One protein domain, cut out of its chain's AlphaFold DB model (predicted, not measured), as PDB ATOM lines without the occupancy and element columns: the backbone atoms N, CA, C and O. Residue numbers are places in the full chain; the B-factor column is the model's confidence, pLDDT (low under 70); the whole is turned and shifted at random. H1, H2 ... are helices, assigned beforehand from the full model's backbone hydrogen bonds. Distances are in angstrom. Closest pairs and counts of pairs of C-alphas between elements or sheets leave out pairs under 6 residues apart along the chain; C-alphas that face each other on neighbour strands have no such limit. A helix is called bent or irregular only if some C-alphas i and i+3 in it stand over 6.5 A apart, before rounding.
ATOM      1  N   GLU A 118     -28.296  41.160 -52.519       90.25
ATOM      2  CA  GLU A 118     -29.447  41.233 -51.605       90.25
ATOM      3  C   GLU A 118     -29.007  41.416 -50.140       90.25
ATOM      4  O   GLU A 118     -29.639  42.137 -49.366       90.25
ATOM      5  N   ARG A 119     -27.890  40.790 -49.733       90.69
ATOM      6  CA  ARG A 119     -27.372  40.942 -48.362       90.69
ATOM      7  C   ARG A 119     -26.788  42.324 -48.134       90.69
ATOM      8  O   ARG A 119     -26.999  42.892 -47.068       90.69
ATOM      9  N   GLU A 120     -26.098  42.880 -49.122       91.62
ATOM     10  CA  GLU A 120     -25.598  44.255 -49.056       91.62
ATOM     11  C   GLU A 120     -26.754  45.268 -48.998       91.62
ATOM     12  O   GLU A 120     -26.720  46.216 -48.214       91.62
ATOM     13  N   GLU A 121     -27.831  45.036 -49.748       91.31
ATOM     14  CA  GLU A 121     -29.048  45.848 -49.671       91.31
ATOM     15  C   GLU A 121     -29.690  45.779 -48.279       91.31
ATOM     16  O   GLU A 121     -30.017  46.820 -47.703       91.31
ATOM     17  N   ARG A 122     -29.789  44.588 -47.671       88.94
ATOM     18  CA  ARG A 122     -30.238  44.447 -46.273       88.94
ATOM     19  C   ARG A 122     -29.295  45.109 -45.274       88.94
ATOM     20  O   ARG A 122     -29.749  45.706 -44.306       88.94
ATOM     21  N   TYR A 123     -27.985  45.044 -45.486       90.25
ATOM     22  CA  TYR A 123     -27.044  45.779 -44.645       90.25
ATOM     23  C   TYR A 123     -27.352  47.282 -44.662       90.25
ATOM     24  O   TYR A 123     -27.408  47.915 -43.607       90.25
ATOM     25  N   ASN A 124     -27.653  47.836 -45.839       89.94
ATOM     26  CA  ASN A 124     -28.027  49.242 -45.978       89.94
ATOM     27  C   ASN A 124     -29.345  49.589 -45.264       89.94
ATOM     28  O   ASN A 124     -29.471  50.698 -44.742       89.94
ATOM     29  N   THR A 125     -30.311  48.667 -45.180       88.25
ATOM     30  CA  THR A 125     -31.522  48.889 -44.368       88.25
ATOM     31  C   THR A 125     -31.211  48.840 -42.870       88.25
ATOM     32  O   THR A 125     -31.687  49.693 -42.122       88.25
ATOM     33  N   LEU A 126     -30.338  47.923 -42.434       87.56
ATOM     34  CA  LEU A 126     -29.887  47.809 -41.041       87.56
ATOM     35  C   LEU A 126     -29.061  49.014 -40.564       87.56
ATOM     36  O   LEU A 126     -29.029  49.290 -39.362       87.56
ATOM     37  N   LEU A 127     -28.426  49.773 -41.467       87.31
ATOM     38  CA  LEU A 127     -27.755  51.032 -41.114       87.31
ATOM     39  C   LEU A 127     -28.716  52.043 -40.472       87.31
ATOM     40  O   LEU A 127     -28.306  52.798 -39.589       87.31
ATOM     41  N   GLN A 128     -29.986  52.036 -40.890       84.44
ATOM     42  CA  GLN A 128     -31.022  52.941 -40.383       84.44
ATOM     43  C   GLN A 128     -31.596  52.483 -39.036       84.44
ATOM     44  O   GLN A 128     -32.317  53.234 -38.381       84.44
ATOM     45  N   TRP A 129     -31.296  51.254 -38.609       80.81
ATOM     46  CA  TRP A 129     -31.826  50.689 -37.375       80.81
ATOM     47  C   TRP A 129     -30.939  51.079 -36.191       80.81
ATOM     48  O   TRP A 129     -29.708  50.959 -36.232       80.81
ATOM     49  N   ALA A 130     -31.584  51.524 -35.111       77.69
ATOM     50  CA  ALA A 130     -30.929  51.746 -33.832       77.69
ATOM     51  C   ALA A 130     -30.788  50.411 -33.092       77.69
ATOM     52  O   ALA A 130     -31.782  49.736 -32.814       77.69
ATOM     53  N   PHE A 131     -29.557  50.034 -32.744       70.44
ATOM     54  CA  PHE A 131     -29.349  48.953 -31.786       70.44
ATOM     55  C   PHE A 131     -29.768  49.429 -30.403       70.44
ATOM     56  O   PHE A 131     -29.393  50.519 -29.980       70.44
ATOM     57  N   VAL A 132     -30.536  48.597 -29.707       71.62
ATOM     58  CA  VAL A 132     -30.945  48.829 -28.322       71.62
ATOM     59  C   VAL A 132     -30.041  47.964 -27.441       71.62
ATOM     60  O   VAL A 132     -30.250  46.750 -27.406       71.62
ATOM     61  N   PRO A 133     -29.020  48.540 -26.773       62.72
ATOM     62  CA  PRO A 133     -28.053  47.765 -25.990       62.72
ATOM     63  C   PRO A 133     -28.684  47.137 -24.745       62.72
ATOM     64  O   PRO A 133     -28.265  46.073 -24.301       62.72
ATOM     65  N   GLU A 134     -29.715  47.786 -24.203       70.62
ATOM     66  CA  GLU A 134     -30.425  47.359 -23.005       70.62
ATOM     67  C   GLU A 134     -31.936  47.425 -23.241       70.62
ATOM     68  O   GLU A 134     -32.478  48.467 -23.614       70.62
ATOM     69  N   ARG A 141     -46.146  39.314 -11.311       80.25
ATOM     70  CA  ARG A 141     -45.819  38.570 -10.084       80.25
ATOM     71  C   ARG A 141     -45.670  37.080 -10.413       80.25
ATOM     72  O   ARG A 141     -46.577  36.476 -10.973       80.25
ATOM     73  N   ASN A 142     -44.538  36.500 -10.007       85.56
ATOM     74  CA  ASN A 142     -44.154  35.087 -10.177       85.56
ATOM     75  C   ASN A 142     -43.683  34.662 -11.582       85.56
ATOM     76  O   ASN A 142     -43.391  33.483 -11.787       85.56
ATOM     77  N   GLU A 143     -43.535  35.579 -12.540       89.25
ATOM     78  CA  GLU A 143     -42.945  35.244 -13.849       89.25
ATOM     79  C   GLU A 143     -41.417  35.251 -13.822       89.25
ATOM     80  O   GLU A 143     -40.775  34.441 -14.494       89.25
ATOM     81  N   TYR A 144     -40.839  36.119 -12.993       85.69
ATOM     82  CA  TYR A 144     -39.394  36.304 -12.894       85.69
ATOM     83  C   TYR A 144     -38.612  34.997 -12.625       85.69
ATOM     84  O   TYR A 144     -37.651  34.732 -13.350       85.69
ATOM     85  N   PRO A 145     -39.023  34.107 -11.696       89.88
ATOM     86  CA  PRO A 145     -38.308  32.845 -11.471       89.88
ATOM     87  C   PRO A 145     -38.341  31.893 -12.680       89.88
ATOM     88  O   PRO A 145     -37.338  31.254 -13.007       89.88
ATOM     89  N   ASN A 146     -39.478  31.821 -13.380       88.62
ATOM     90  CA  ASN A 146     -39.620  30.998 -14.585       88.62
ATOM     91  C   ASN A 146     -38.765  31.541 -15.735       88.62
ATOM     92  O   ASN A 146     -38.171  30.770 -16.490       88.62
ATOM     93  N   PHE A 147     -38.679  32.867 -15.851       85.94
ATOM     94  CA  PHE A 147     -37.821  33.533 -16.820       85.94
ATOM     95  C   PHE A 147     -36.337  33.238 -16.564       85.94
ATOM     96  O   PHE A 147     -35.640  32.814 -17.486       85.94
ATOM     97  N   LEU A 148     -35.872  33.359 -15.314       85.50
ATOM     98  CA  LEU A 148     -34.493  33.019 -14.943       85.50
ATOM     99  C   LEU A 148     -34.151  31.555 -15.239       85.50
ATOM    100  O   LEU A 148     -33.100  31.275 -15.805       85.50
ATOM    101  N   THR A 149     -35.061  30.629 -14.925       88.81
ATOM    102  CA  THR A 149     -34.863  29.195 -15.193       88.81
ATOM    103  C   THR A 149     -34.664  28.926 -16.686       88.81
ATOM    104  O   THR A 149     -33.809  28.134 -17.078       88.81
ATOM    105  N   ARG A 150     -35.430  29.609 -17.545       87.81
ATOM    106  CA  ARG A 150     -35.283  29.491 -19.002       87.81
ATOM    107  C   ARG A 150     -33.989  30.125 -19.504       87.81
ATOM    108  O   ARG A 150     -33.349  29.542 -20.373       87.81
ATOM    109  N   LEU A 151     -33.594  31.281 -18.966       88.38
ATOM    110  CA  LEU A 151     -32.314  31.908 -19.310       88.38
ATOM    111  C   LEU A 151     -31.130  30.994 -18.993       88.38
ATOM    112  O   LEU A 151     -30.215  30.884 -19.809       88.38
ATOM    113  N   ASP A 152     -31.159  30.334 -17.837       85.75
ATOM    114  CA  ASP A 152     -30.114  29.401 -17.421       85.75
ATOM    115  C   ASP A 152     -30.095  28.139 -18.295       85.75
ATOM    116  O   ASP A 152     -29.051  27.776 -18.837       85.75
ATOM    117  N   ALA A 153     -31.264  27.542 -18.555       88.75
ATOM    118  CA  ALA A 153     -31.393  26.378 -19.434       88.75
ATOM    119  C   ALA A 153     -30.867  26.644 -20.856       88.75
ATOM    120  O   ALA A 153     -30.270  25.764 -21.479       88.75
ATOM    121  N   LEU A 154     -31.056  27.865 -21.361       86.75
ATOM    122  CA  LEU A 154     -30.545  28.299 -22.660       86.75
ATOM    123  C   LEU A 154     -29.078  28.754 -22.612       86.75
ATOM    124  O   LEU A 154     -28.505  29.048 -23.658       86.75
ATOM    125  N   LYS A 155     -28.455  28.815 -21.426       82.38
ATOM    126  CA  LYS A 155     -27.125  29.409 -21.186       82.38
ATOM    127  C   LYS A 155     -27.022  30.853 -21.687       82.38
ATOM    128  O   LYS A 155     -25.956  31.335 -22.061       82.38
ATOM    129  N   TRP A 156     -28.144  31.569 -21.685       83.06
ATOM    130  CA  TRP A 156     -28.235  32.960 -22.132       83.06
ATOM    131  C   TRP A 156     -27.875  33.961 -21.036       83.06
ATOM    132  O   TRP A 156     -27.782  35.154 -21.308       83.06
ATOM    133  N   VAL A 157     -27.594  33.493 -19.816       73.31
ATOM    134  CA  VAL A 157     -27.051  34.328 -18.730       73.31
ATOM    135  C   VAL A 157     -25.783  35.064 -19.183       73.31
ATOM    136  O   VAL A 157     -25.588  36.227 -18.841       73.31
ATOM    137  N   THR A 158     -24.958  34.439 -20.027       65.62
ATOM    138  CA  THR A 158     -23.762  35.070 -20.607       65.62
ATOM    139  C   THR A 158     -24.103  36.178 -21.610       65.62
ATOM    140  O   THR A 158     -23.371  37.157 -21.707       65.62
ATOM    141  N   ILE A 159     -25.235  36.071 -22.314       66.31
ATOM    142  CA  ILE A 159     -25.731  37.093 -23.255       66.31
ATOM    143  C   ILE A 159     -26.316  38.291 -22.493       66.31
ATOM    144  O   ILE A 159     -26.231  39.418 -22.969       66.31
ATOM    145  N   ALA A 160     -26.859  38.065 -21.291       59.28
ATOM    146  CA  ALA A 160     -27.342  39.121 -20.400       59.28
ATOM    147  C   ALA A 160     -26.214  39.975 -19.784       59.28
ATOM    148  O   ALA A 160     -26.492  41.014 -19.189       59.28
ATOM    149  N   SER A 161     -24.952  39.569 -19.956       61.91
ATOM    150  CA  SER A 161     -23.767  40.377 -19.658       61.91
ATOM    151  C   SER A 161     -23.004  40.675 -20.957       61.91
ATOM    152  O   SER A 161     -21.884  40.179 -21.133       61.91
ATOM    153  N   PRO A 162     -23.598  41.437 -21.897       62.91
ATOM    154  CA  PRO A 162     -22.950  41.731 -23.164       62.91
ATOM    155  C   PRO A 162     -21.633  42.471 -22.919       62.91
ATOM    156  O   PRO A 162     -21.510  43.293 -22.010       62.91
ATOM    157  N   HIS A 163     -20.621  42.159 -23.728       64.56
ATOM    158  CA  HIS A 163     -19.356  42.873 -23.662       64.56
ATOM    159  C   HIS A 163     -19.600  44.329 -24.073       64.56
ATOM    160  O   HIS A 163     -20.166  44.587 -25.133       64.56
ATOM    161  N   ASP A 164     -19.116  45.276 -23.272       67.44
ATOM    162  CA  ASP A 164     -19.375  46.722 -23.417       67.44
ATOM    163  C   ASP A 164     -18.800  47.338 -24.713       67.44
ATOM    164  O   ASP A 164     -18.873  48.535 -24.966       67.44
ATOM    165  N   LYS A 165     -18.153  46.514 -25.539       74.50
ATOM    166  CA  LYS A 165     -17.447  46.913 -26.752       74.50
ATOM    167  C   LYS A 165     -17.771  45.904 -27.839       74.50
ATOM    168  O   LYS A 165     -17.124  44.862 -27.925       74.50
ATOM    169  N   PHE A 166     -18.775  46.211 -28.647       77.94
ATOM    170  CA  PHE A 166     -19.011  45.530 -29.914       77.94
ATOM    171  C   PHE A 166     -18.928  46.544 -31.051       77.94
ATOM    172  O   PHE A 166     -19.177  47.732 -30.848       77.94
ATOM    173  N   ASP A 167     -18.554  46.069 -32.235       85.00
ATOM    174  CA  ASP A 167     -18.552  46.871 -33.453       85.00
ATOM    175  C   ASP A 167     -19.936  46.753 -34.124       85.00
ATOM    176  O   ASP A 167     -20.301  45.656 -34.568       85.00
ATOM    177  N   PRO A 168     -20.737  47.836 -34.181       83.81
ATOM    178  CA  PRO A 168     -22.063  47.807 -34.788       83.81
ATOM    179  C   PRO A 168     -22.046  47.384 -36.256       83.81
ATOM    180  O   PRO A 168     -23.004  46.760 -36.709       83.81
ATOM    181  N   ASP A 169     -20.975  47.677 -36.995       86.69
ATOM    182  CA  ASP A 169     -20.878  47.327 -38.410       86.69
ATOM    183  C   ASP A 169     -20.672  45.820 -38.581       86.69
ATOM    184  O   ASP A 169     -21.316  45.202 -39.428       86.69
ATOM    185  N   VAL A 170     -19.874  45.200 -37.707       86.69
ATOM    186  CA  VAL A 170     -19.710  43.736 -37.673       86.69
ATOM    187  C   VAL A 170     -21.029  43.050 -37.319       86.69
ATOM    188  O   VAL A 170     -21.392  42.047 -37.932       86.69
ATOM    189  N   VAL A 171     -21.782  43.599 -36.361       86.31
ATOM    190  CA  VAL A 171     -23.099  43.060 -35.988       86.31
ATOM    191  C   VAL A 171     -24.084  43.181 -37.153       86.31
ATOM    192  O   VAL A 171     -24.779  42.217 -37.474       86.31
ATOM    193  N   ARG A 172     -24.124  44.326 -37.840       88.69
ATOM    194  CA  ARG A 172     -24.977  44.530 -39.023       88.69
ATOM    195  C   ARG A 172     -24.604  43.596 -40.163       88.69
ATOM    196  O   ARG A 172     -25.497  43.015 -40.771       88.69
ATOM    197  N   GLU A 173     -23.313  43.424 -40.432       90.69
ATOM    198  CA  GLU A 173     -22.811  42.495 -41.447       90.69
ATOM    199  C   GLU A 173     -23.234  41.057 -41.126       90.69
ATOM    200  O   GLU A 173     -23.750  40.349 -41.994       90.69
ATOM    201  N   PHE A 174     -23.104  40.643 -39.863       89.38
ATOM    202  CA  PHE A 174     -23.563  39.334 -39.411       89.38
ATOM    203  C   PHE A 174     -25.064  39.139 -39.657       89.38
ATOM    204  O   PHE A 174     -25.453  38.158 -40.288       89.38
ATOM    205  N   TYR A 175     -25.913  40.077 -39.225       87.62
ATOM    206  CA  TYR A 175     -27.364  39.963 -39.413       87.62
ATOM    207  C   TYR A 175     -27.779  40.006 -40.885       87.62
ATOM    208  O   TYR A 175     -28.639  39.227 -41.299       87.62
ATOM    209  N   ALA A 176     -27.139  40.855 -41.691       89.69
ATOM    210  CA  ALA A 176     -27.366  40.918 -43.130       89.69
ATOM    211  C   ALA A 176     -27.086  39.568 -43.813       89.69
ATOM    212  O   ALA A 176     -27.833  39.159 -44.702       89.69
ATOM    213  N   ASN A 177     -26.055  38.844 -43.363       89.62
ATOM    214  CA  ASN A 177     -25.657  37.544 -43.907       89.62
ATOM    215  C   ASN A 177     -26.406  36.344 -43.288       89.62
ATOM    216  O   ASN A 177     -26.591  35.335 -43.965       89.62
ATOM    217  N   ALA A 178     -26.860  36.434 -42.036       87.38
ATOM    218  CA  ALA A 178     -27.505  35.328 -41.319       87.38
ATOM    219  C   ALA A 178     -28.997  35.160 -41.644       87.38
ATOM    220  O   ALA A 178     -29.548  34.073 -41.486       87.38
ATOM    221  N   TYR A 179     -29.669  36.222 -42.090       77.31
ATOM    222  CA  TYR A 179     -31.103  36.168 -42.371       77.31
ATOM    223  C   TYR A 179     -31.378  35.256 -43.578       77.31
ATOM    224  O   TYR A 179     -30.669  35.381 -44.560       77.31
TER     225      TYR A 179
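What this domain is: This is residues 118 to 134 and 141 to 179 of the 185 residues of an uncharacterized protein of Lupinus albus (UniProt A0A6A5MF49). Two helices, H1 and H3, are packed together in a pair at one end of an open, elongated structure, and a third helix, H2, lies alone at the other end, joined to H3 by residues 154 to 167, a stretch with no named element. Residues 127 to 134 run out from H1 toward the H2 end as far as the cut, and residues 141 to 147, of which 143 to 147 belong to H2, stand free. The printed part has 56 residues with three named helices, in the order H1, H2, H3, and no named strand; its class is all helix. It is only just loose, close to extended, with a radius of gyration of the C-alphas of 15.3 A, and the C-alphas span 43 by 23 by 20 A along their three main axes.

How they stand to each other: H1, residues 118 to 126, touches H3, residues 168 to 178, with 10 pairs of C-alphas within 8 A. Their closest C-alphas are those of Tyr 123 and Ala 176, 5.1 A apart, and their centres are 9.2 A apart. The two run opposite ways at a steep tilt of 41 degrees. H2, residues 143 to 153, touches no helix. H1 and H2 are apart, and H2 and H3 are apart, with no C-alpha of the one within 8 A of the other. In H1, H2 and H3 every O i to N i+4 pair is within hydrogen-bond range. No helix is bent or irregular.

Where its parts are: H1 begins at C-alpha 118, at (-29.447, 41.233, -51.605), and measures 12.5 A from first to last C-alpha, ending at Leu 126. H2 begins at C-alpha 143, at (-42.945, 35.244, -13.849), and measures 15.6 A to Ala 153. H3 measures 15.1 A from Pro 168 to Ala 178, where C-alpha 178 is at (-27.505, 35.328, -41.319).

The domain as a whole: The two C-alphas farthest apart are those of Glu 118 and Arg 141, 44.7 A. The first and last printed C-alphas, those of Glu 118 and Tyr 179, are 10.7 A apart. Residues 135 to 140 are cut out and not printed, and C-alphas 134 and 141 are 21.9 A apart across the cut. The link from H1 to H2 runs across this cut, while the link from H2 to H3, with 14 residues, is long. The mean pLDDT of the printed part is 82.1; residue 133 and residues 158 to 164 are under 70, the latter within the link from H2 to H3.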